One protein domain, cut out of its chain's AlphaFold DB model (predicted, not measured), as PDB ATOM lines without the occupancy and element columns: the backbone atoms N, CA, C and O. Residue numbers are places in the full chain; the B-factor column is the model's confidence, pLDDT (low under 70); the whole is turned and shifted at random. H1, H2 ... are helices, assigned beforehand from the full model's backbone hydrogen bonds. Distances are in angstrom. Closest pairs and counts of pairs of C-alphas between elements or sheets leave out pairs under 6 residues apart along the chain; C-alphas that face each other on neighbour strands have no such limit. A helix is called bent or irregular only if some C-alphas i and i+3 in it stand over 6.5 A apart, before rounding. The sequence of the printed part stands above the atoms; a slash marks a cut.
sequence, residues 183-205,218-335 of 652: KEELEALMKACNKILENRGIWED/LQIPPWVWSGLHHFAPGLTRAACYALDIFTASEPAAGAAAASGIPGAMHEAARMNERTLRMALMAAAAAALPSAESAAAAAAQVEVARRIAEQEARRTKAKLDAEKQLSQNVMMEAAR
ATOM      1  N   LYS A 183     -36.517 -69.241  30.455       93.81
ATOM      2  CA  LYS A 183     -35.396 -69.470  29.536       93.81
ATOM      3  C   LYS A 183     -35.514 -68.592  28.287       93.81
ATOM      4  O   LYS A 183     -34.525 -68.015  27.849       93.81
ATOM      5  N   GLU A 184     -36.719 -68.484  27.734       93.75
ATOM      6  CA  GLU A 184     -36.993 -67.656  26.557       93.75
ATOM      7  C   GLU A 184     -36.819 -66.161  26.862       93.75
ATOM      8  O   GLU A 184     -36.240 -65.433  26.057       93.75
ATOM      9  N   GLU A 185     -37.255 -65.718  28.045       93.62
ATOM     10  CA  GLU A 185     -37.041 -64.348  28.519       93.62
ATOM     11  C   GLU A 185     -35.548 -64.020  28.646       93.62
ATOM     12  O   GLU A 185     -35.091 -62.999  28.128       93.62
ATOM     13  N   LEU A 186     -34.763 -64.914  29.259       93.00
ATOM     14  CA  LEU A 186     -33.323 -64.726  29.421       93.00
ATOM     15  C   LEU A 186     -32.585 -64.705  28.072       93.00
ATOM     16  O   LEU A 186     -31.734 -63.846  27.844       93.00
ATOM     17  N   GLU A 187     -32.934 -65.601  27.142       93.94
ATOM     18  CA  GLU A 187     -32.365 -65.605  25.787       93.94
ATOM     19  C   GLU A 187     -32.721 -64.332  25.007       93.94
ATOM     20  O   GLU A 187     -31.876 -63.780  24.291       93.94
ATOM     21  N   ALA A 188     -33.955 -63.840  25.141       93.62
ATOM     22  CA  ALA A 188     -34.378 -62.588  24.527       93.62
ATOM     23  C   ALA A 188     -33.623 -61.391  25.120       93.62
ATOM     24  O   ALA A 188     -33.174 -60.525  24.368       93.62
ATOM     25  N   LEU A 189     -33.436 -61.370  26.442       94.44
ATOM     26  CA  LEU A 189     -32.689 -60.330  27.141       94.44
ATOM     27  C   LEU A 189     -31.217 -60.308  26.717       94.44
ATOM     28  O   LEU A 189     -30.692 -59.250  26.382       94.44
ATOM     29  N   MET A 190     -30.563 -61.471  26.640       92.19
ATOM     30  CA  MET A 190     -29.180 -61.572  26.161       92.19
ATOM     31  C   MET A 190     -29.034 -61.074  24.719       92.19
ATOM     32  O   MET A 190     -28.121 -60.301  24.422       92.19
ATOM     33  N   LYS A 191     -29.949 -61.466  23.823       94.00
ATOM     34  CA  LYS A 191     -29.969 -60.966  22.437       94.00
ATOM     35  C   LYS A 191     -30.157 -59.453  22.390       94.00
ATOM     36  O   LYS A 191     -29.500 -58.792  21.592       94.00
ATOM     37  N   ALA A 192     -31.013 -58.904  23.251       91.56
ATOM     38  CA  ALA A 192     -31.220 -57.468  23.337       91.56
ATOM     39  C   ALA A 192     -29.956 -56.727  23.797       91.56
ATOM     40  O   ALA A 192     -29.530 -55.786  23.133       91.56
ATOM     41  N   CYS A 193     -29.313 -57.182  24.873       89.62
ATOM     42  CA  CYS A 193     -28.070 -56.591  25.368       89.62
ATOM     43  C   CYS A 193     -26.948 -56.639  24.320       89.62
ATOM     44  O   CYS A 193     -26.272 -55.635  24.105       89.62
ATOM     45  N   ASN A 194     -26.789 -57.766  23.619       89.25
ATOM     46  CA  ASN A 194     -25.809 -57.888  22.537       89.25
ATOM     47  C   ASN A 194     -26.120 -56.938  21.377       89.25
ATOM     48  O   ASN A 194     -25.220 -56.266  20.889       89.25
ATOM     49  N   LYS A 195     -27.392 -56.798  20.991       89.19
ATOM     50  CA  LYS A 195     -27.788 -55.868  19.927       89.19
ATOM     51  C   LYS A 195     -27.524 -54.409  20.304       89.19
ATOM     52  O   LYS A 195     -27.040 -53.646  19.479       89.19
ATOM     53  N   ILE A 196     -27.789 -54.031  21.556       88.31
ATOM     54  CA  ILE A 196     -27.461 -52.696  22.087       88.31
ATOM     55  C   ILE A 196     -25.947 -52.467  22.026       88.31
ATOM     56  O   ILE A 196     -25.502 -51.406  21.595       88.31
ATOM     57  N   LEU A 197     -25.148 -53.462  22.411       84.31
ATOM     58  CA  LEU A 197     -23.687 -53.399  22.337       84.31
ATOM     59  C   LEU A 197     -23.173 -53.256  20.895       84.31
ATOM     60  O   LEU A 197     -22.295 -52.430  20.639       84.31
ATOM     61  N   GLU A 198     -23.719 -54.029  19.958       85.81
ATOM     62  CA  GLU A 198     -23.339 -54.016  18.539       85.81
ATOM     63  C   GLU A 198     -23.726 -52.699  17.854       85.81
ATOM     64  O   GLU A 198     -22.928 -52.121  17.113       85.81
ATOM     65  N   ASN A 199     -24.902 -52.165  18.182       85.00
ATOM     66  CA  ASN A 199     -25.429 -50.925  17.615       85.00
ATOM     67  C   ASN A 199     -24.981 -49.664  18.372       85.00
ATOM     68  O   ASN A 199     -25.606 -48.609  18.254       85.00
ATOM     69  N   ARG A 200     -23.900 -49.746  19.157       80.19
ATOM     70  CA  ARG A 200     -23.323 -48.602  19.890       80.19
ATOM     71  C   ARG A 200     -24.330 -47.889  20.806       80.19
ATOM     72  O   ARG A 200     -24.340 -46.667  20.902       80.19
ATOM     73  N   GLY A 201     -25.186 -48.658  21.469       76.88
ATOM     74  CA  GLY A 201     -26.246 -48.167  22.347       76.88
ATOM     75  C   GLY A 201     -27.607 -48.032  21.661       76.88
ATOM     76  O   GLY A 201     -28.621 -48.013  22.348       76.88
ATOM     77  N   ILE A 202     -27.676 -47.992  20.329       80.88
ATOM     78  CA  ILE A 202     -28.922 -47.682  19.620       80.88
ATOM     79  C   ILE A 202     -29.779 -48.941  19.454       80.88
ATOM     80  O   ILE A 202     -29.389 -49.922  18.819       80.88
ATOM     81  N   TRP A 203     -30.997 -48.910  19.989       80.19
ATOM     82  CA  TRP A 203     -31.980 -49.947  19.706       80.19
ATOM     83  C   TRP A 203     -32.662 -49.676  18.362       80.19
ATOM     84  O   TRP A 203     -33.573 -48.859  18.274       80.19
ATOM     85  N   GLU A 204     -32.244 -50.378  17.309       78.88
ATOM     86  CA  GLU A 204     -32.996 -50.414  16.052       78.88
ATOM     87  C   GLU A 204     -33.910 -51.636  16.057       78.88
ATOM     88  O   GLU A 204     -33.448 -52.786  16.069       78.88
ATOM     89  N   ASP A 205     -35.222 -51.405  16.066       70.88
ATOM     90  CA  ASP A 205     -36.176 -52.489  15.868       70.88
ATOM     91  C   ASP A 205     -36.119 -52.930  14.400       70.88
ATOM     92  O   ASP A 205     -36.106 -52.098  13.494       70.88
ATOM     93  N   LEU A 218     -32.084 -43.032  24.054       65.94
ATOM     94  CA  LEU A 218     -31.801 -44.458  23.941       65.94
ATOM     95  C   LEU A 218     -33.111 -45.225  24.183       65.94
ATOM     96  O   LEU A 218     -33.464 -45.528  25.321       65.94
ATOM     97  N   GLN A 219     -33.856 -45.512  23.109       77.88
ATOM     98  CA  GLN A 219     -35.144 -46.215  23.146       77.88
ATOM     99  C   GLN A 219     -34.951 -47.712  23.409       77.88
ATOM    100  O   GLN A 219     -35.317 -48.571  22.612       77.88
ATOM    101  N   ILE A 220     -34.352 -48.041  24.549       87.06
ATOM    102  CA  ILE A 220     -34.283 -49.411  25.037       87.06
ATOM    103  C   ILE A 220     -35.710 -49.823  25.430       87.06
ATOM    104  O   ILE A 220     -36.336 -49.142  26.251       87.06
ATOM    105  N   PRO A 221     -36.253 -50.920  24.872       90.06
ATOM    106  CA  PRO A 221     -37.613 -51.332  25.173       90.06
ATOM    107  C   PRO A 221     -37.826 -51.558  26.681       90.06
ATOM    108  O   PRO A 221     -36.963 -52.150  27.333       90.06
ATOM    109  N   PRO A 222     -38.993 -51.194  27.247       88.69
ATOM    110  CA  PRO A 222     -39.266 -51.345  28.680       88.69
ATOM    111  C   PRO A 222     -39.082 -52.770  29.224       88.69
ATOM    112  O   PRO A 222     -38.704 -52.951  30.381       88.69
ATOM    113  N   TRP A 223     -39.306 -53.794  28.391       93.62
ATOM    114  CA  TRP A 223     -39.099 -55.193  28.776       93.62
ATOM    115  C   TRP A 223     -37.614 -55.536  28.974       93.62
ATOM    116  O   TRP A 223     -37.301 -56.371  29.815       93.62
ATOM    117  N   VAL A 224     -36.693 -54.869  28.265       93.69
ATOM    118  CA  VAL A 224     -35.242 -55.053  28.443       93.69
ATOM    119  C   VAL A 224     -34.808 -54.465  29.782       93.69
ATOM    120  O   VAL A 224     -34.086 -55.115  30.530       93.69
ATOM    121  N   TRP A 225     -35.303 -53.273  30.129       92.25
ATOM    122  CA  TRP A 225     -35.060 -52.672  31.443       92.25
ATOM    123  C   TRP A 225     -35.626 -53.518  32.583       92.25
ATOM    124  O   TRP A 225     -34.937 -53.761  33.572       92.25
ATOM    125  N   SER A 226     -36.859 -54.002  32.420       90.38
ATOM    126  CA  SER A 226     -37.528 -54.848  33.414       90.38
ATOM    127  C   SER A 226     -36.792 -56.177  33.600       90.38
ATOM    128  O   SER A 226     -36.517 -56.567  34.733       90.38
ATOM    129  N   GLY A 227     -36.384 -56.822  32.501       90.69
ATOM    130  CA  GLY A 227     -35.599 -58.054  32.533       90.69
ATOM    131  C   GLY A 227     -34.223 -57.846  33.167       90.69
ATOM    132  O   GLY A 227     -33.862 -58.564  34.096       90.69
ATOM    133  N   LEU A 228     -33.468 -56.821  32.752       91.31
ATOM    134  CA  LEU A 228     -32.173 -56.503  33.366       91.31
ATOM    135  C   LEU A 228     -32.320 -56.262  34.871       91.31
ATOM    136  O   LEU A 228     -31.514 -56.756  35.650       91.31
ATOM    137  N   HIS A 229     -33.359 -55.536  35.294       88.94
ATOM    138  CA  HIS A 229     -33.606 -55.275  36.710       88.94
ATOM    139  C   HIS A 229     -33.916 -56.556  37.488       88.94
ATOM    140  O   HIS A 229     -33.423 -56.724  38.602       88.94
ATOM    141  N   HIS A 230     -34.711 -57.456  36.907       87.12
ATOM    142  CA  HIS A 230     -35.100 -58.708  37.546       87.12
ATOM    143  C   HIS A 230     -33.924 -59.688  37.673       87.12
ATOM    144  O   HIS A 230     -33.684 -60.225  38.751       87.12
ATOM    145  N   PHE A 231     -33.151 -59.883  36.601       89.00
ATOM    146  CA  PHE A 231     -32.075 -60.882  36.569       89.00
ATOM    147  C   PHE A 231     -30.716 -60.350  37.040       89.00
ATOM    148  O   PHE A 231     -29.884 -61.120  37.513       89.00
ATOM    149  N   ALA A 232     -30.466 -59.046  36.909       87.19
ATOM    150  CA  ALA A 232     -29.176 -58.430  37.202       87.19
ATOM    151  C   ALA A 232     -29.335 -56.986  37.741       87.19
ATOM    152  O   ALA A 232     -28.880 -56.025  37.119       87.19
ATOM    153  N   PRO A 233     -29.912 -56.780  38.940       81.75
ATOM    154  CA  PRO A 233     -30.218 -55.442  39.466       81.75
ATOM    155  C   PRO A 233     -28.982 -54.549  39.680       81.75
ATOM    156  O   PRO A 233     -29.080 -53.320  39.670       81.75
ATOM    157  N   GLY A 234     -27.798 -55.136  39.895       81.25
ATOM    158  CA  GLY A 234     -26.536 -54.384  39.929       81.25
ATOM    159  C   GLY A 234     -26.153 -53.822  38.555       81.25
ATOM    160  O   GLY A 234     -25.677 -52.693  38.451       81.25
ATOM    161  N   LEU A 235     -26.440 -54.586  37.503       77.50
ATOM    162  CA  LEU A 235     -26.186 -54.247  36.110       77.50
ATOM    163  C   LEU A 235     -27.117 -53.134  35.636       77.50
ATOM    164  O   LEU A 235     -26.651 -52.157  35.059       77.50
ATOM    165  N   THR A 236     -28.406 -53.226  35.966       84.75
ATOM    166  CA  THR A 236     -29.375 -52.154  35.700       84.75
ATOM    167  C   THR A 236     -28.954 -50.853  36.350       84.75
ATOM    168  O   THR A 236     -28.963 -49.822  35.691       84.75
ATOM    169  N   ARG A 237     -28.507 -50.891  37.613       78.25
ATOM    170  CA  ARG A 237     -27.983 -49.696  38.287       78.25
ATOM    171  C   ARG A 237     -26.780 -49.115  37.553       78.25
ATOM    172  O   ARG A 237     -26.760 -47.916  37.306       78.25
ATOM    173  N   ALA A 238     -25.811 -49.942  37.161       78.38
ATOM    174  CA  ALA A 238     -24.653 -49.484  36.392       78.38
ATOM    175  C   ALA A 238     -25.047 -48.893  35.023       78.38
ATOM    176  O   ALA A 238     -24.497 -47.871  34.623       78.38
ATOM    177  N   ALA A 239     -26.018 -49.495  34.330       78.62
ATOM    178  CA  ALA A 239     -26.534 -49.009  33.054       78.62
ATOM    179  C   ALA A 239     -27.303 -47.684  33.200       78.62
ATOM    180  O   ALA A 239     -27.073 -46.773  32.409       78.62
ATOM    181  N   CYS A 240     -28.147 -47.540  34.228       78.69
ATOM    182  CA  CYS A 240     -28.812 -46.276  34.554       78.69
ATOM    183  C   CYS A 240     -27.791 -45.185  34.897       78.69
ATOM    184  O   CYS A 240     -27.873 -44.098  34.344       78.69
ATOM    185  N   TYR A 241     -26.770 -45.485  35.708       76.75
ATOM    186  CA  TYR A 241     -25.704 -44.519  35.999       76.75
ATOM    187  C   TYR A 241     -24.911 -44.122  34.753       76.75
ATOM    188  O   TYR A 241     -24.586 -42.952  34.582       76.75
ATOM    189  N   ALA A 242     -24.588 -45.074  33.876       77.00
ATOM    190  CA  ALA A 242     -23.904 -44.771  32.623       77.00
ATOM    191  C   ALA A 242     -24.766 -43.887  31.708       77.00
ATOM    192  O   ALA A 242     -24.234 -42.983  31.066       77.00
ATOM    193  N   LEU A 243     -26.084 -44.115  31.690       74.44
ATOM    194  CA  LEU A 243     -27.050 -43.292  30.969       74.44
ATOM    195  C   LEU A 243     -27.140 -41.879  31.558       74.44
ATOM    196  O   LEU A 243     -27.029 -40.914  30.815       74.44
ATOM    197  N   ASP A 244     -27.234 -41.751  32.882       71.12
ATOM    198  CA  ASP A 244     -27.269 -40.456  33.570       71.12
ATOM    199  C   ASP A 244     -25.984 -39.653  33.327       71.12
ATOM    200  O   ASP A 244     -26.043 -38.458  33.049       71.12
ATOM    201  N   ILE A 245     -24.812 -40.303  33.376       71.56
ATOM    202  CA  ILE A 245     -23.521 -39.676  33.050       71.56
ATOM    203  C   ILE A 245     -23.498 -39.231  31.584       71.56
ATOM    204  O   ILE A 245     -23.057 -38.120  31.288       71.56
ATOM    205  N   PHE A 246     -23.986 -40.072  30.669       72.81
ATOM    206  CA  PHE A 246     -24.070 -39.746  29.249       72.81
ATOM    207  C   PHE A 246     -24.966 -38.521  29.015       72.81
ATOM    208  O   PHE A 246     -24.503 -37.531  28.449       72.81
ATOM    209  N   THR A 247     -26.193 -38.525  29.539       70.06
ATOM    210  CA  THR A 247     -27.143 -37.410  29.423       70.06
ATOM    211  C   THR A 247     -26.620 -36.138  30.097       70.06
ATOM    212  O   THR A 247     -26.721 -35.053  29.530       70.06
ATOM    213  N   ALA A 248     -25.984 -36.244  31.268       68.31
ATOM    214  CA  ALA A 248     -25.385 -35.100  31.961       68.31
ATOM    215  C   ALA A 248     -24.165 -34.513  31.227       68.31
ATOM    216  O   ALA A 248     -23.807 -33.356  31.455       68.31
ATOM    217  N   SER A 249     -23.520 -35.286  30.348       68.81
ATOM    218  CA  SER A 249     -22.365 -34.840  29.564       68.81
ATOM    219  C   SER A 249     -22.733 -34.141  28.247       68.81
ATOM    220  O   SER A 249     -21.897 -33.421  27.697       68.81
ATOM    221  N   GLU A 250     -23.972 -34.280  27.755       67.00
ATOM    222  CA  GLU A 250     -24.419 -33.621  26.515       67.00
ATOM    223  C   GLU A 250     -24.297 -32.085  26.551       67.00
ATOM    224  O   GLU A 250     -23.758 -31.517  25.596       67.00
ATOM    225  N   PRO A 251     -24.682 -31.380  27.635       72.50
ATOM    226  CA  PRO A 251     -24.491 -29.933  27.720       72.50
ATOM    227  C   PRO A 251     -23.013 -29.527  27.652       72.50
ATOM    228  O   PRO A 251     -22.678 -28.496  27.067       72.50
ATOM    229  N   ALA A 252     -22.113 -30.345  28.210       65.50
ATOM    230  CA  ALA A 252     -20.673 -30.098  28.180       65.50
ATOM    231  C   ALA A 252     -20.078 -30.336  26.782       65.50
ATOM    232  O   ALA A 252     -19.220 -29.571  26.342       65.50
ATOM    233  N   ALA A 253     -20.571 -31.340  26.053       63.97
ATOM    234  CA  ALA A 253     -20.223 -31.553  24.649       63.97
ATOM    235  C   ALA A 253     -20.737 -30.407  23.756       63.97
ATOM    236  O   ALA A 253     -20.010 -29.947  22.875       63.97
ATOM    237  N   GLY A 254     -21.938 -29.884  24.032       68.00
ATOM    238  CA  GLY A 254     -22.480 -28.691  23.376       68.00
ATOM    239  C   GLY A 254     -21.659 -27.428  23.656       68.00
ATOM    240  O   GLY A 254     -21.358 -26.665  22.739       68.00
ATOM    241  N   ALA A 255     -21.205 -27.238  24.897       70.38
ATOM    242  CA  ALA A 255     -20.320 -26.133  25.268       70.38
ATOM    243  C   ALA A 255     -18.922 -26.250  24.626       70.38
ATOM    244  O   ALA A 255     -18.366 -25.249  24.175       70.38
ATOM    245  N   ALA A 256     -18.374 -27.465  24.515       65.81
ATOM    246  CA  ALA A 256     -17.117 -27.727  23.809       65.81
ATOM    247  C   ALA A 256     -17.240 -27.538  22.285       65.81
ATOM    248  O   ALA A 256     -16.277 -27.148  21.628       65.81
ATOM    249  N   ALA A 257     -18.421 -27.775  21.708       66.50
ATOM    250  CA  ALA A 257     -18.705 -27.425  20.316       66.50
ATOM    251  C   ALA A 257     -18.790 -25.899  20.122       66.50
ATOM    252  O   ALA A 257     -18.312 -25.376  19.115       66.50
ATOM    253  N   ALA A 258     -19.324 -25.172  21.110       72.81
ATOM    254  CA  ALA A 258     -19.395 -23.712  21.094       72.81
ATOM    255  C   ALA A 258     -18.030 -23.022  21.285       72.81
ATOM    256  O   ALA A 258     -17.872 -21.870  20.884       72.81
ATOM    257  N   SER A 259     -17.025 -23.706  21.849       79.06
ATOM    258  CA  SER A 259     -15.695 -23.126  22.091       79.06
ATOM    259  C   SER A 259     -14.796 -23.064  20.847       79.06
ATOM    260  O   SER A 259     -13.677 -22.563  20.933       79.06
ATOM    261  N   GLY A 260     -15.247 -23.577  19.696       81.88
ATOM    262  CA  GLY A 260     -14.532 -23.470  18.419       81.88
ATOM    263  C   GLY A 260     -13.211 -24.243  18.342       81.88
ATOM    264  O   GLY A 260     -12.460 -24.054  17.388       81.88
ATOM    265  N   ILE A 261     -12.909 -25.111  19.317       81.38
ATOM    266  CA  ILE A 261     -11.675 -25.907  19.343       81.38
ATOM    267  C   ILE A 261     -11.842 -27.109  18.398       81.38
ATOM    268  O   ILE A 261     -12.646 -28.004  18.689       81.38
ATOM    269  N   PRO A 262     -11.085 -27.192  17.285       70.06
ATOM    270  CA  PRO A 262     -11.193 -28.308  16.355       70.06
ATOM    271  C   PRO A 262     -10.841 -29.628  17.057       70.06
ATOM    272  O   PRO A 262      -9.741 -29.790  17.577       70.06
ATOM    273  N   GLY A 263     -11.783 -30.575  17.082       75.94
ATOM    274  CA  GLY A 263     -11.585 -31.919  17.641       75.94
ATOM    275  C   GLY A 263     -12.104 -32.145  19.067       75.94
ATOM    276  O   GLY A 263     -12.265 -33.301  19.452       75.94
ATOM    277  N   ALA A 264     -12.459 -31.099  19.824       67.88
ATOM    278  CA  ALA A 264     -12.927 -31.242  21.212       67.88
ATOM    279  C   ALA A 264     -14.236 -32.051  21.332       67.88
ATOM    280  O   ALA A 264     -14.354 -32.928  22.186       67.88
ATOM    281  N   MET A 265     -15.183 -31.829  20.416       69.44
ATOM    282  CA  MET A 265     -16.435 -32.596  20.339       69.44
ATOM    283  C   MET A 265     -16.188 -34.084  20.041       69.44
ATOM    284  O   MET A 265     -16.843 -34.957  20.605       69.44
ATOM    285  N   HIS A 266     -15.225 -34.388  19.168       68.25
ATOM    286  CA  HIS A 266     -14.932 -35.761  18.764       68.25
ATOM    287  C   HIS A 266     -14.215 -36.542  19.878       68.25
ATOM    288  O   HIS A 266     -14.485 -37.725  20.071       68.25
ATOM    289  N   GLU A 267     -13.354 -35.878  20.651       67.19
ATOM    290  CA  GLU A 267     -12.676 -36.477  21.807       67.19
ATOM    291  C   GLU A 267     -13.655 -36.736  22.968       67.19
ATOM    292  O   GLU A 267     -13.645 -37.822  23.551       67.19
ATOM    293  N   ALA A 268     -14.570 -35.797  23.246       66.38
ATOM    294  CA  ALA A 268     -15.625 -35.966  24.250       66.38
ATOM    295  C   ALA A 268     -16.585 -37.118  23.893       66.38
ATOM    296  O   ALA A 268     -16.876 -37.971  24.733       66.38
ATOM    297  N   ALA A 269     -17.000 -37.213  22.624       66.69
ATOM    298  CA  ALA A 269     -17.832 -38.313  22.138       66.69
ATOM    299  C   ALA A 269     -17.136 -39.682  22.280       66.69
ATOM    300  O   ALA A 269     -17.750 -40.639  22.752       66.69
ATOM    301  N   ARG A 270     -15.834 -39.773  21.963       70.81
ATOM    302  CA  ARG A 270     -15.043 -41.004  22.155       70.81
ATOM    303  C   ARG A 270     -14.890 -41.387  23.630       70.81
ATOM    304  O   ARG A 270     -14.847 -42.575  23.948       70.81
ATOM    305  N   MET A 271     -14.778 -40.411  24.532       69.44
ATOM    306  CA  MET A 271     -14.646 -40.662  25.972       69.44
ATOM    307  C   MET A 271     -15.953 -41.202  26.571       69.44
ATOM    308  O   MET A 271     -15.933 -42.187  27.315       69.44
ATOM    309  N   ASN A 272     -17.087 -40.632  26.166       70.94
ATOM    310  CA  ASN A 272     -18.416 -41.120  26.532       70.94
ATOM    311  C   ASN A 272     -18.675 -42.532  25.981       70.94
ATOM    312  O   ASN A 272     -19.119 -43.411  26.719       70.94
ATOM    313  N   GLU A 273     -18.301 -42.787  24.722       71.50
ATOM    314  CA  GLU A 273     -18.401 -44.106  24.083       71.50
ATOM    315  C   GLU A 273     -17.580 -45.171  24.829       71.50
ATOM    316  O   GLU A 273     -18.076 -46.266  25.104       71.50
ATOM    317  N   ARG A 274     -16.336 -44.857  25.219       69.81
ATOM    318  CA  ARG A 274     -15.489 -45.775  26.002       69.81
ATOM    319  C   ARG A 274     -16.079 -46.067  27.378       69.81
ATOM    320  O   ARG A 274     -16.050 -47.218  27.808       69.81
ATOM    321  N   THR A 275     -16.629 -45.056  28.046       69.25
ATOM    322  CA  THR A 275     -17.218 -45.196  29.387       69.25
ATOM    323  C   THR A 275     -18.462 -46.082  29.354       69.25
ATOM    324  O   THR A 275     -18.554 -47.040  30.125       69.25
ATOM    325  N   LEU A 276     -19.367 -45.844  28.399       70.12
ATOM    326  CA  LEU A 276     -20.563 -46.664  28.202       70.12
ATOM    327  C   LEU A 276     -20.203 -48.110  27.828       70.12
ATOM    328  O   LEU A 276     -20.765 -49.058  28.375       70.12
ATOM    329  N   ARG A 277     -19.213 -48.298  26.946       67.31
ATOM    330  CA  ARG A 277     -18.741 -49.626  26.531       67.31
ATOM    331  C   ARG A 277     -18.100 -50.406  27.679       67.31
ATOM    332  O   ARG A 277     -18.360 -51.599  27.802       67.31
ATOM    333  N   MET A 278     -17.303 -49.759  28.533       64.38
ATOM    334  CA  MET A 278     -16.737 -50.401  29.727       64.38
ATOM    335  C   MET A 278     -17.827 -50.794  30.729       64.38
ATOM    336  O   MET A 278     -17.787 -51.906  31.252       64.38
ATOM    337  N   ALA A 279     -18.827 -49.933  30.949       64.44
ATOM    338  CA  ALA A 279     -19.953 -50.233  31.830       64.44
ATOM    339  C   ALA A 279     -20.784 -51.421  31.316       64.44
ATOM    340  O   ALA A 279     -21.079 -52.335  32.083       64.44
ATOM    341  N   LEU A 280     -21.091 -51.457  30.012       64.44
ATOM    342  CA  LEU A 280     -21.849 -52.548  29.390       64.44
ATOM    343  C   LEU A 280     -21.049 -53.862  29.272       64.44
ATOM    344  O   LEU A 280     -21.630 -54.941  29.364       64.44
ATOM    345  N   MET A 281     -19.722 -53.810  29.112       62.97
ATOM    346  CA  MET A 281     -18.881 -55.016  29.142       62.97
ATOM    347  C   MET A 281     -18.732 -55.589  30.556       62.97
ATOM    348  O   MET A 281     -18.837 -56.802  30.727       62.97
ATOM    349  N   ALA A 282     -18.539 -54.743  31.573       55.84
ATOM    350  CA  ALA A 282     -18.505 -55.176  32.974       55.84
ATOM    351  C   ALA A 282     -19.847 -55.795  33.401       55.84
ATOM    352  O   ALA A 282     -19.892 -56.821  34.076       55.84
ATOM    353  N   ALA A 283     -20.938 -55.200  32.926       55.53
ATOM    354  CA  ALA A 283     -22.289 -55.720  33.005       55.53
ATOM    355  C   ALA A 283     -22.435 -57.120  32.380       55.53
ATOM    356  O   ALA A 283     -22.838 -58.064  33.058       55.53
ATOM    357  N   ALA A 284     -22.076 -57.284  31.104       53.44
ATOM    358  CA  ALA A 284     -22.179 -58.568  30.410       53.44
ATOM    359  C   ALA A 284     -21.327 -59.671  31.071       53.44
ATOM    360  O   ALA A 284     -21.766 -60.815  31.162       53.44
ATOM    361  N   ALA A 285     -20.145 -59.326  31.594       51.09
ATOM    362  CA  ALA A 285     -19.305 -60.249  32.355       51.09
ATOM    363  C   ALA A 285     -19.935 -60.670  33.700       51.09
ATOM    364  O   ALA A 285     -19.746 -61.805  34.132       51.09
ATOM    365  N   ALA A 286     -20.716 -59.789  34.338       52.62
ATOM    366  CA  ALA A 286     -21.426 -60.067  35.591       52.62
ATOM    367  C   ALA A 286     -22.620 -61.025  35.431       52.62
ATOM    368  O   ALA A 286     -23.044 -61.631  36.410       52.62
ATOM    369  N   ALA A 287     -23.171 -61.150  34.218       49.12
ATOM    370  CA  ALA A 287     -24.322 -62.005  33.920       49.12
ATOM    371  C   ALA A 287     -23.959 -63.495  33.740       49.12
ATOM    372  O   ALA A 287     -24.844 -64.321  33.509       49.12
ATOM    373  N   LEU A 288     -22.675 -63.858  33.832       52.28
ATOM    374  CA  LEU A 288     -22.242 -65.254  33.801       52.28
ATOM    375  C   LEU A 288     -22.581 -65.959  35.133       52.28
ATOM    376  O   LEU A 288     -22.463 -65.358  36.200       52.28
ATOM    377  N   PRO A 289     -23.005 -67.237  35.099       45.03
ATOM    378  CA  PRO A 289     -23.772 -67.870  36.176       45.03
ATOM    379  C   PRO A 289     -22.965 -68.304  37.415       45.03
ATOM    380  O   PRO A 289     -23.463 -69.113  38.197       45.03
ATOM    381  N   SER A 290     -21.744 -67.807  37.637       57.97
ATOM    382  CA  SER A 290     -21.010 -68.120  38.869       57.97
ATOM    383  C   SER A 290     -21.163 -66.991  39.895       57.97
ATOM    384  O   SER A 290     -20.944 -65.811  39.617       57.97
ATOM    385  N   ALA A 291     -21.550 -67.348  41.121       47.31
ATOM    386  CA  ALA A 291     -21.659 -66.397  42.230       47.31
ATOM    387  C   ALA A 291     -20.321 -65.676  42.511       47.31
ATOM    388  O   ALA A 291     -20.312 -64.526  42.952       47.31
ATOM    389  N   GLU A 292     -19.192 -66.312  42.183       50.22
ATOM    390  CA  GLU A 292     -17.863 -65.696  42.239       50.22
ATOM    391  C   GLU A 292     -17.652 -64.639  41.144       50.22
ATOM    392  O   GLU A 292     -17.045 -63.600  41.419       50.22
ATOM    393  N   SER A 293     -18.189 -64.828  39.930       54.94
ATOM    394  CA  SER A 293     -18.072 -63.827  38.862       54.94
ATOM    395  C   SER A 293     -18.899 -62.575  39.136       54.94
ATOM    396  O   SER A 293     -18.473 -61.482  38.769       54.94
ATOM    397  N   ALA A 294     -20.017 -62.686  39.860       53.69
ATOM    398  CA  ALA A 294     -20.813 -61.527  40.267       53.69
ATOM    399  C   ALA A 294     -20.079 -60.645  41.297       53.69
ATOM    400  O   ALA A 294     -20.061 -59.419  41.166       53.69
ATOM    401  N   ALA A 295     -19.416 -61.252  42.289       60.69
ATOM    402  CA  ALA A 295     -18.606 -60.525  43.268       60.69
ATOM    403  C   ALA A 295     -17.362 -59.887  42.623       60.69
ATOM    404  O   ALA A 295     -17.039 -58.727  42.899       60.69
ATOM    405  N   ALA A 296     -16.699 -60.607  41.712       60.06
ATOM    406  CA  ALA A 296     -15.577 -60.078  40.943       60.06
ATOM    407  C   ALA A 296     -16.003 -58.918  40.026       60.06
ATOM    408  O   ALA A 296     -15.307 -57.905  39.953       60.06
ATOM    409  N   ALA A 297     -17.167 -59.015  39.379       62.66
ATOM    410  CA  ALA A 297     -17.700 -57.945  38.544       62.66
ATOM    411  C   ALA A 297     -18.110 -56.715  39.369       62.66
ATOM    412  O   ALA A 297     -17.788 -55.593  38.985       62.66
ATOM    413  N   ALA A 298     -18.729 -56.899  40.540       64.06
ATOM    414  CA  ALA A 298     -19.021 -55.796  41.458       64.06
ATOM    415  C   ALA A 298     -17.737 -55.077  41.915       64.06
ATOM    416  O   ALA A 298     -17.689 -53.845  41.940       64.06
ATOM    417  N   ALA A 299     -16.668 -55.830  42.197       66.94
ATOM    418  CA  ALA A 299     -15.362 -55.260  42.517       66.94
ATOM    419  C   ALA A 299     -14.753 -54.490  41.329       66.94
ATOM    420  O   ALA A 299     -14.189 -53.414  41.521       66.94
ATOM    421  N   GLN A 300     -14.897 -54.991  40.099       67.00
ATOM    422  CA  GLN A 300     -14.431 -54.295  38.895       67.00
ATOM    423  C   GLN A 300     -15.218 -53.007  38.612       67.00
ATOM    424  O   GLN A 300     -14.611 -52.001  38.248       67.00
ATOM    425  N   VAL A 301     -16.537 -52.997  38.836       72.31
ATOM    426  CA  VAL A 301     -17.371 -51.787  38.718       72.31
ATOM    427  C   VAL A 301     -16.946 -50.728  39.738       72.31
ATOM    428  O   VAL A 301     -16.805 -49.556  39.390       72.31
ATOM    429  N   GLU A 302     -16.652 -51.123  40.978       76.50
ATOM    430  CA  GLU A 302     -16.140 -50.206  42.003       76.50
ATOM    431  C   GLU A 302     -14.738 -49.666  41.657       76.50
ATOM    432  O   GLU A 302     -14.447 -48.489  41.882       76.50
ATOM    433  N   VAL A 303     -13.867 -50.483  41.054       79.88
ATOM    434  CA  VAL A 303     -12.565 -50.022  40.539       79.88
ATOM    435  C   VAL A 303     -12.751 -49.020  39.396       79.88
ATOM    436  O   VAL A 303     -12.119 -47.962  39.415       79.88
ATOM    437  N   ALA A 304     -13.646 -49.296  38.443       71.88
ATOM    438  CA  ALA A 304     -13.959 -48.380  37.347       71.88
ATOM    439  C   ALA A 304     -14.520 -47.042  37.862       71.88
ATOM    440  O   ALA A 304     -14.090 -45.982  37.405       71.88
ATOM    441  N   ARG A 305     -15.391 -47.076  38.883       84.00
ATOM    442  CA  ARG A 305     -15.909 -45.878  39.566       84.00
ATOM    443  C   ARG A 305     -14.779 -45.026  40.141       84.00
ATOM    444  O   ARG A 305     -14.738 -43.819  39.917       84.00
ATOM    445  N   ARG A 306     -13.824 -45.647  40.839       84.00
ATOM    446  CA  ARG A 306     -12.674 -44.937  41.429       84.00
ATOM    447  C   ARG A 306     -11.744 -44.335  40.379       84.00
ATOM    448  O   ARG A 306     -11.218 -43.247  40.604       84.00
ATOM    449  N   ILE A 307     -11.546 -45.014  39.247       80.25
ATOM    450  CA  ILE A 307     -10.765 -44.480  38.121       80.25
ATOM    451  C   ILE A 307     -11.465 -43.247  37.538       80.25
ATOM    452  O   ILE A 307     -10.831 -42.200  37.419       80.25
ATOM    453  N   ALA A 308     -12.773 -43.328  37.274       75.00
ATOM    454  CA  ALA A 308     -13.554 -42.201  36.762       75.00
ATOM    455  C   ALA A 308     -13.537 -40.994  37.722       75.00
ATOM    456  O   ALA A 308     -13.305 -39.862  37.298       75.00
ATOM    457  N   GLU A 309     -13.686 -41.221  39.032       84.94
ATOM    458  CA  GLU A 309     -13.571 -40.160  40.043       84.94
ATOM    459  C   GLU A 309     -12.174 -39.529  40.083       84.94
ATOM    460  O   GLU A 309     -12.033 -38.318  40.275       84.94
ATOM    461  N   GLN A 310     -11.121 -40.330  39.912       87.12
ATOM    462  CA  GLN A 310      -9.751 -39.830  39.887       87.12
ATOM    463  C   GLN A 310      -9.481 -38.981  38.640       87.12
ATOM    464  O   GLN A 310      -8.811 -37.949  38.739       87.12
ATOM    465  N   GLU A 311     -10.007 -39.378  37.485       85.19
ATOM    466  CA  GLU A 311      -9.907 -38.592  36.254       85.19
ATOM    467  C   GLU A 311     -10.700 -37.288  36.349       85.19
ATOM    468  O   GLU A 311     -10.148 -36.235  36.033       85.19
ATOM    469  N   ALA A 312     -11.913 -37.314  36.909       82.19
ATOM    470  CA  ALA A 312     -12.698 -36.106  37.174       82.19
ATOM    471  C   ALA A 312     -11.973 -35.128  38.121       82.19
ATOM    472  O   ALA A 312     -11.997 -33.911  37.930       82.19
ATOM    473  N   ARG A 313     -11.262 -35.640  39.135       88.75
ATOM    474  CA  ARG A 313     -10.417 -34.802  40.002       88.75
ATOM    475  C   ARG A 313      -9.228 -34.205  39.250       88.75
ATOM    476  O   ARG A 313      -8.874 -33.057  39.504       88.75
ATOM    477  N   ARG A 314      -8.612 -34.954  38.330       89.50
ATOM    478  CA  ARG A 314      -7.499 -34.463  37.498       89.50
ATOM    479  C   ARG A 314      -7.948 -33.382  36.520       89.50
ATOM    480  O   ARG A 314      -7.245 -32.386  36.378       89.50
ATOM    481  N   THR A 315      -9.095 -33.554  35.867       87.62
ATOM    482  CA  THR A 315      -9.640 -32.542  34.951       87.62
ATOM    483  C   THR A 315     -10.017 -31.273  35.704       87.62
ATOM    484  O   THR A 315      -9.634 -30.190  35.271       87.62
ATOM    485  N   LYS A 316     -10.650 -31.400  36.880       91.50
ATOM    486  CA  LYS A 316     -10.919 -30.259  37.763       91.50
ATOM    487  C   LYS A 316      -9.632 -29.534  38.173       91.50
ATOM    488  O   LYS A 316      -9.547 -28.328  38.001       91.50
ATOM    489  N   ALA A 317      -8.609 -30.262  38.623       89.75
ATOM    490  CA  ALA A 317      -7.326 -29.662  38.998       89.75
ATOM    491  C   ALA A 317      -6.639 -28.941  37.824       89.75
ATOM    492  O   ALA A 317      -6.019 -27.899  38.020       89.75
ATOM    493  N   LYS A 318      -6.764 -29.466  36.596       91.44
ATOM    494  CA  LYS A 318      -6.250 -28.803  35.390       91.44
ATOM    495  C   LYS A 318      -7.006 -27.503  35.096       91.44
ATOM    496  O   LYS A 318      -6.363 -26.499  34.807       91.44
ATOM    497  N   LEU A 319      -8.334 -27.517  35.206       92.50
ATOM    498  CA  LEU A 319      -9.170 -26.330  35.013       92.50
ATOM    499  C   LEU A 319      -8.872 -25.255  36.070       92.50
ATOM    500  O   LEU A 319      -8.737 -24.082  35.735       92.50
ATOM    501  N   ASP A 320      -8.710 -25.657  37.333       92.19
ATOM    502  CA  ASP A 320      -8.354 -24.749  38.426       92.19
ATOM    503  C   ASP A 320      -6.959 -24.133  38.204       92.19
ATOM    504  O   ASP A 320      -6.784 -22.926  38.382       92.19
ATOM    505  N   ALA A 321      -5.985 -24.919  37.729       93.31
ATOM    506  CA  ALA A 321      -4.655 -24.420  37.372       93.31
ATOM    507  C   ALA A 321      -4.690 -23.434  36.188       93.31
ATOM    508  O   ALA A 321      -3.987 -22.424  36.200       93.31
ATOM    509  N   GLU A 322      -5.526 -23.686  35.180       94.38
ATOM    510  CA  GLU A 322      -5.707 -22.793  34.029       94.38
ATOM    511  C   GLU A 322      -6.411 -21.483  34.423       94.38
ATOM    512  O   GLU A 322      -6.020 -20.395  33.985       94.38
ATOM    513  N   LYS A 323      -7.390 -21.562  35.333       94.56
ATOM    514  CA  LYS A 323      -8.041 -20.390  35.928       94.56
ATOM    515  C   LYS A 323      -7.051 -19.560  36.744       94.56
ATOM    516  O   LYS A 323      -7.022 -18.339  36.603       94.56
ATOM    517  N   GLN A 324      -6.205 -20.210  37.544       94.31
ATOM    518  CA  GLN A 324      -5.164 -19.537  38.320       94.31
ATOM    519  C   GLN A 324      -4.122 -18.871  37.410       94.31
ATOM    520  O   GLN A 324      -3.725 -17.734  37.662       94.31
ATOM    521  N   LEU A 325      -3.716 -19.531  36.321       96.75
ATOM    522  CA  LEU A 325      -2.818 -18.940  35.330       96.75
ATOM    523  C   LEU A 325      -3.448 -17.706  34.670       96.75
ATOM    524  O   LEU A 325      -2.795 -16.671  34.567       96.75
ATOM    525  N   SER A 326      -4.725 -17.784  34.291       95.00
ATOM    526  CA  SER A 326      -5.464 -16.654  33.710       95.00
ATOM    527  C   SER A 326      -5.571 -15.476  34.684       95.00
ATOM    528  O   SER A 326      -5.381 -14.324  34.293       95.00
ATOM    529  N   GLN A 327      -5.812 -15.757  35.967       95.25
ATOM    530  CA  GLN A 327      -5.848 -14.741  37.017       95.25
ATOM    531  C   GLN A 327      -4.476 -14.085  37.225       95.25
ATOM    532  O   GLN A 327      -4.394 -12.864  37.345       95.25
ATOM    533  N   ASN A 328      -3.394 -14.869  37.194       94.88
ATOM    534  CA  ASN A 328      -2.030 -14.346  37.287       94.88
ATOM    535  C   ASN A 328      -1.678 -13.456  36.087       94.88
ATOM    536  O   ASN A 328      -1.113 -12.384  36.277       94.88
ATOM    537  N   VAL A 329      -2.058 -13.852  34.866       96.12
ATOM    538  CA  VAL A 329      -1.865 -13.029  33.660       96.12
ATOM    539  C   VAL A 329      -2.643 -11.714  33.762       96.12
ATOM    540  O   VAL A 329      -2.110 -10.664  33.416       96.12
ATOM    541  N   MET A 330      -3.875 -11.746  34.279       93.94
ATOM    542  CA  MET A 330      -4.682 -10.537  34.474       93.94
ATOM    543  C   MET A 330      -4.073  -9.600  35.527       93.94
ATOM    544  O   MET A 330      -4.014  -8.391  35.299       93.94
ATOM    545  N   MET A 331      -3.573 -10.137  36.646       94.50
ATOM    546  CA  MET A 331      -2.876  -9.329  37.651       94.50
ATOM    547  C   MET A 331      -1.580  -8.728  37.103       94.50
ATOM    548  O   MET A 331      -1.307  -7.557  37.349       94.50
ATOM    549  N   GLU A 332      -0.808  -9.478  36.317       94.25
ATOM    550  CA  GLU A 332       0.432  -8.963  35.731       94.25
ATOM    551  C   GLU A 332       0.161  -7.882  34.674       94.25
ATOM    552  O   GLU A 332       0.816  -6.841  34.659       94.25
ATOM    553  N   ALA A 333      -0.876  -8.058  33.848       90.69
ATOM    554  CA  ALA A 333      -1.325  -7.030  32.913       90.69
ATOM    555  C   ALA A 333      -1.764  -5.744  33.638       90.69
ATOM    556  O   ALA A 333      -1.428  -4.643  33.197       90.69
ATOM    557  N   ALA A 334      -2.458  -5.866  34.775       90.94
ATOM    558  CA  ALA A 334      -2.833  -4.719  35.598       90.94
ATOM    559  C   ALA A 334      -1.599  -3.994  36.168       90.94
ATOM    560  O   ALA A 334      -1.535  -2.766  36.095       90.94
ATOM    561  N   ARG A 335      -0.588  -4.736  36.646       91.50
ATOM    562  CA  ARG A 335       0.679  -4.159  37.142       91.50
ATOM    563  C   ARG A 335       1.427  -3.386  36.057       91.50
ATOM    564  O   ARG A 335       1.929  -2.287  36.312       91.50
TER     565      ARG A 335
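Overview. This is residues 183 to 205 and 218 to 335 of the 652 residues of the protein "CW-type domain-containing protein" of Chlamydomonas eustigma (UniProt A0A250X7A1). One very long helix, H5, folds back beside H4 at its first turns and then runs on alone as an arm, residues 309 to 335 sticking out free. H4 is paired side by side with the first arm of the bent helix H3, and the short helices H1 and H2 lie at the end of this pair where H5 begins. The printed part has 141 residues with five named helices, H1 to H5 in chain order, and no named strand: the class is all helix. It is loose, with a radius of gyration of the C-alphas of 19.7 A, and spans 75 by 35 by 19 A, the free arm making much of the length.

Along the chain. H5, residues 291 to 335, is 66.3 A long, from C-alpha 291 at (-21.659, -66.397, 42.230) to C-alpha 335 at (0.679, -4.159, 37.142). H4, residues 264 to 286, is 33.3 A long. H3, residues 233 to 258, was assigned as one helix by its hydrogen bonds but is bent: C-alphas 248 and 251 are 6.7 A apart. Its arms are H3a, residues 233 to 248, 22.2 A long, and H3b, residues 251 to 258, at a shallow tilt of 32 degrees. H2 is residues 222 to 231. H1, residues 183 to 198, is 22.5 A long and begins at C-alpha 183, (-35.396, -69.470, 29.536).

Arrangement. H5 touches H4 with residues 293 to 301 alone, a helical hairpin at a shallow tilt of 20 degrees, opposite ways; the closest C-alphas, of Ala 286 and Ala 294, are 4.9 A apart. H4 touches H3a at a shallow tilt of 5 degrees, opposite ways, closest at the C-alphas of Leu 235 and Ala 283, 5.2 A. H3b and H4 form another helical hairpin, with the C-alphas of Ala 257 and Met 265 closest at 5.6 A. H2 touches H3a, whose residues 235 to 236 alone take part, at a steep tilt of 45 degrees; the closest C-alphas, of His 229 and Thr 236, are 5.4 A apart. H1 touches H2 at a steep tilt of 67 degrees, with the C-alphas of Leu 189 and Val 224 closest at 6.0 A. H1 and H4 are close but not clearly touching, and H1 and H5 are apart. In H1, H2, H3a, H3b, H4 and H5 every O i to N i+4 pair is within hydrogen-bond range.

Size, cuts and confidence. The C-alphas of Lys 183 and Arg 335, the two farthest apart, are 75.0 A apart. Residues 206 to 217 are not printed, and C-alphas 205 and 218 across this cut are 12.2 A apart. The links H2 to H3, H3 to H4 and H4 to H5 are tight. Mean pLDDT of the printed part is 78.0; 42 residues are under 70, among them residues 277 to 300.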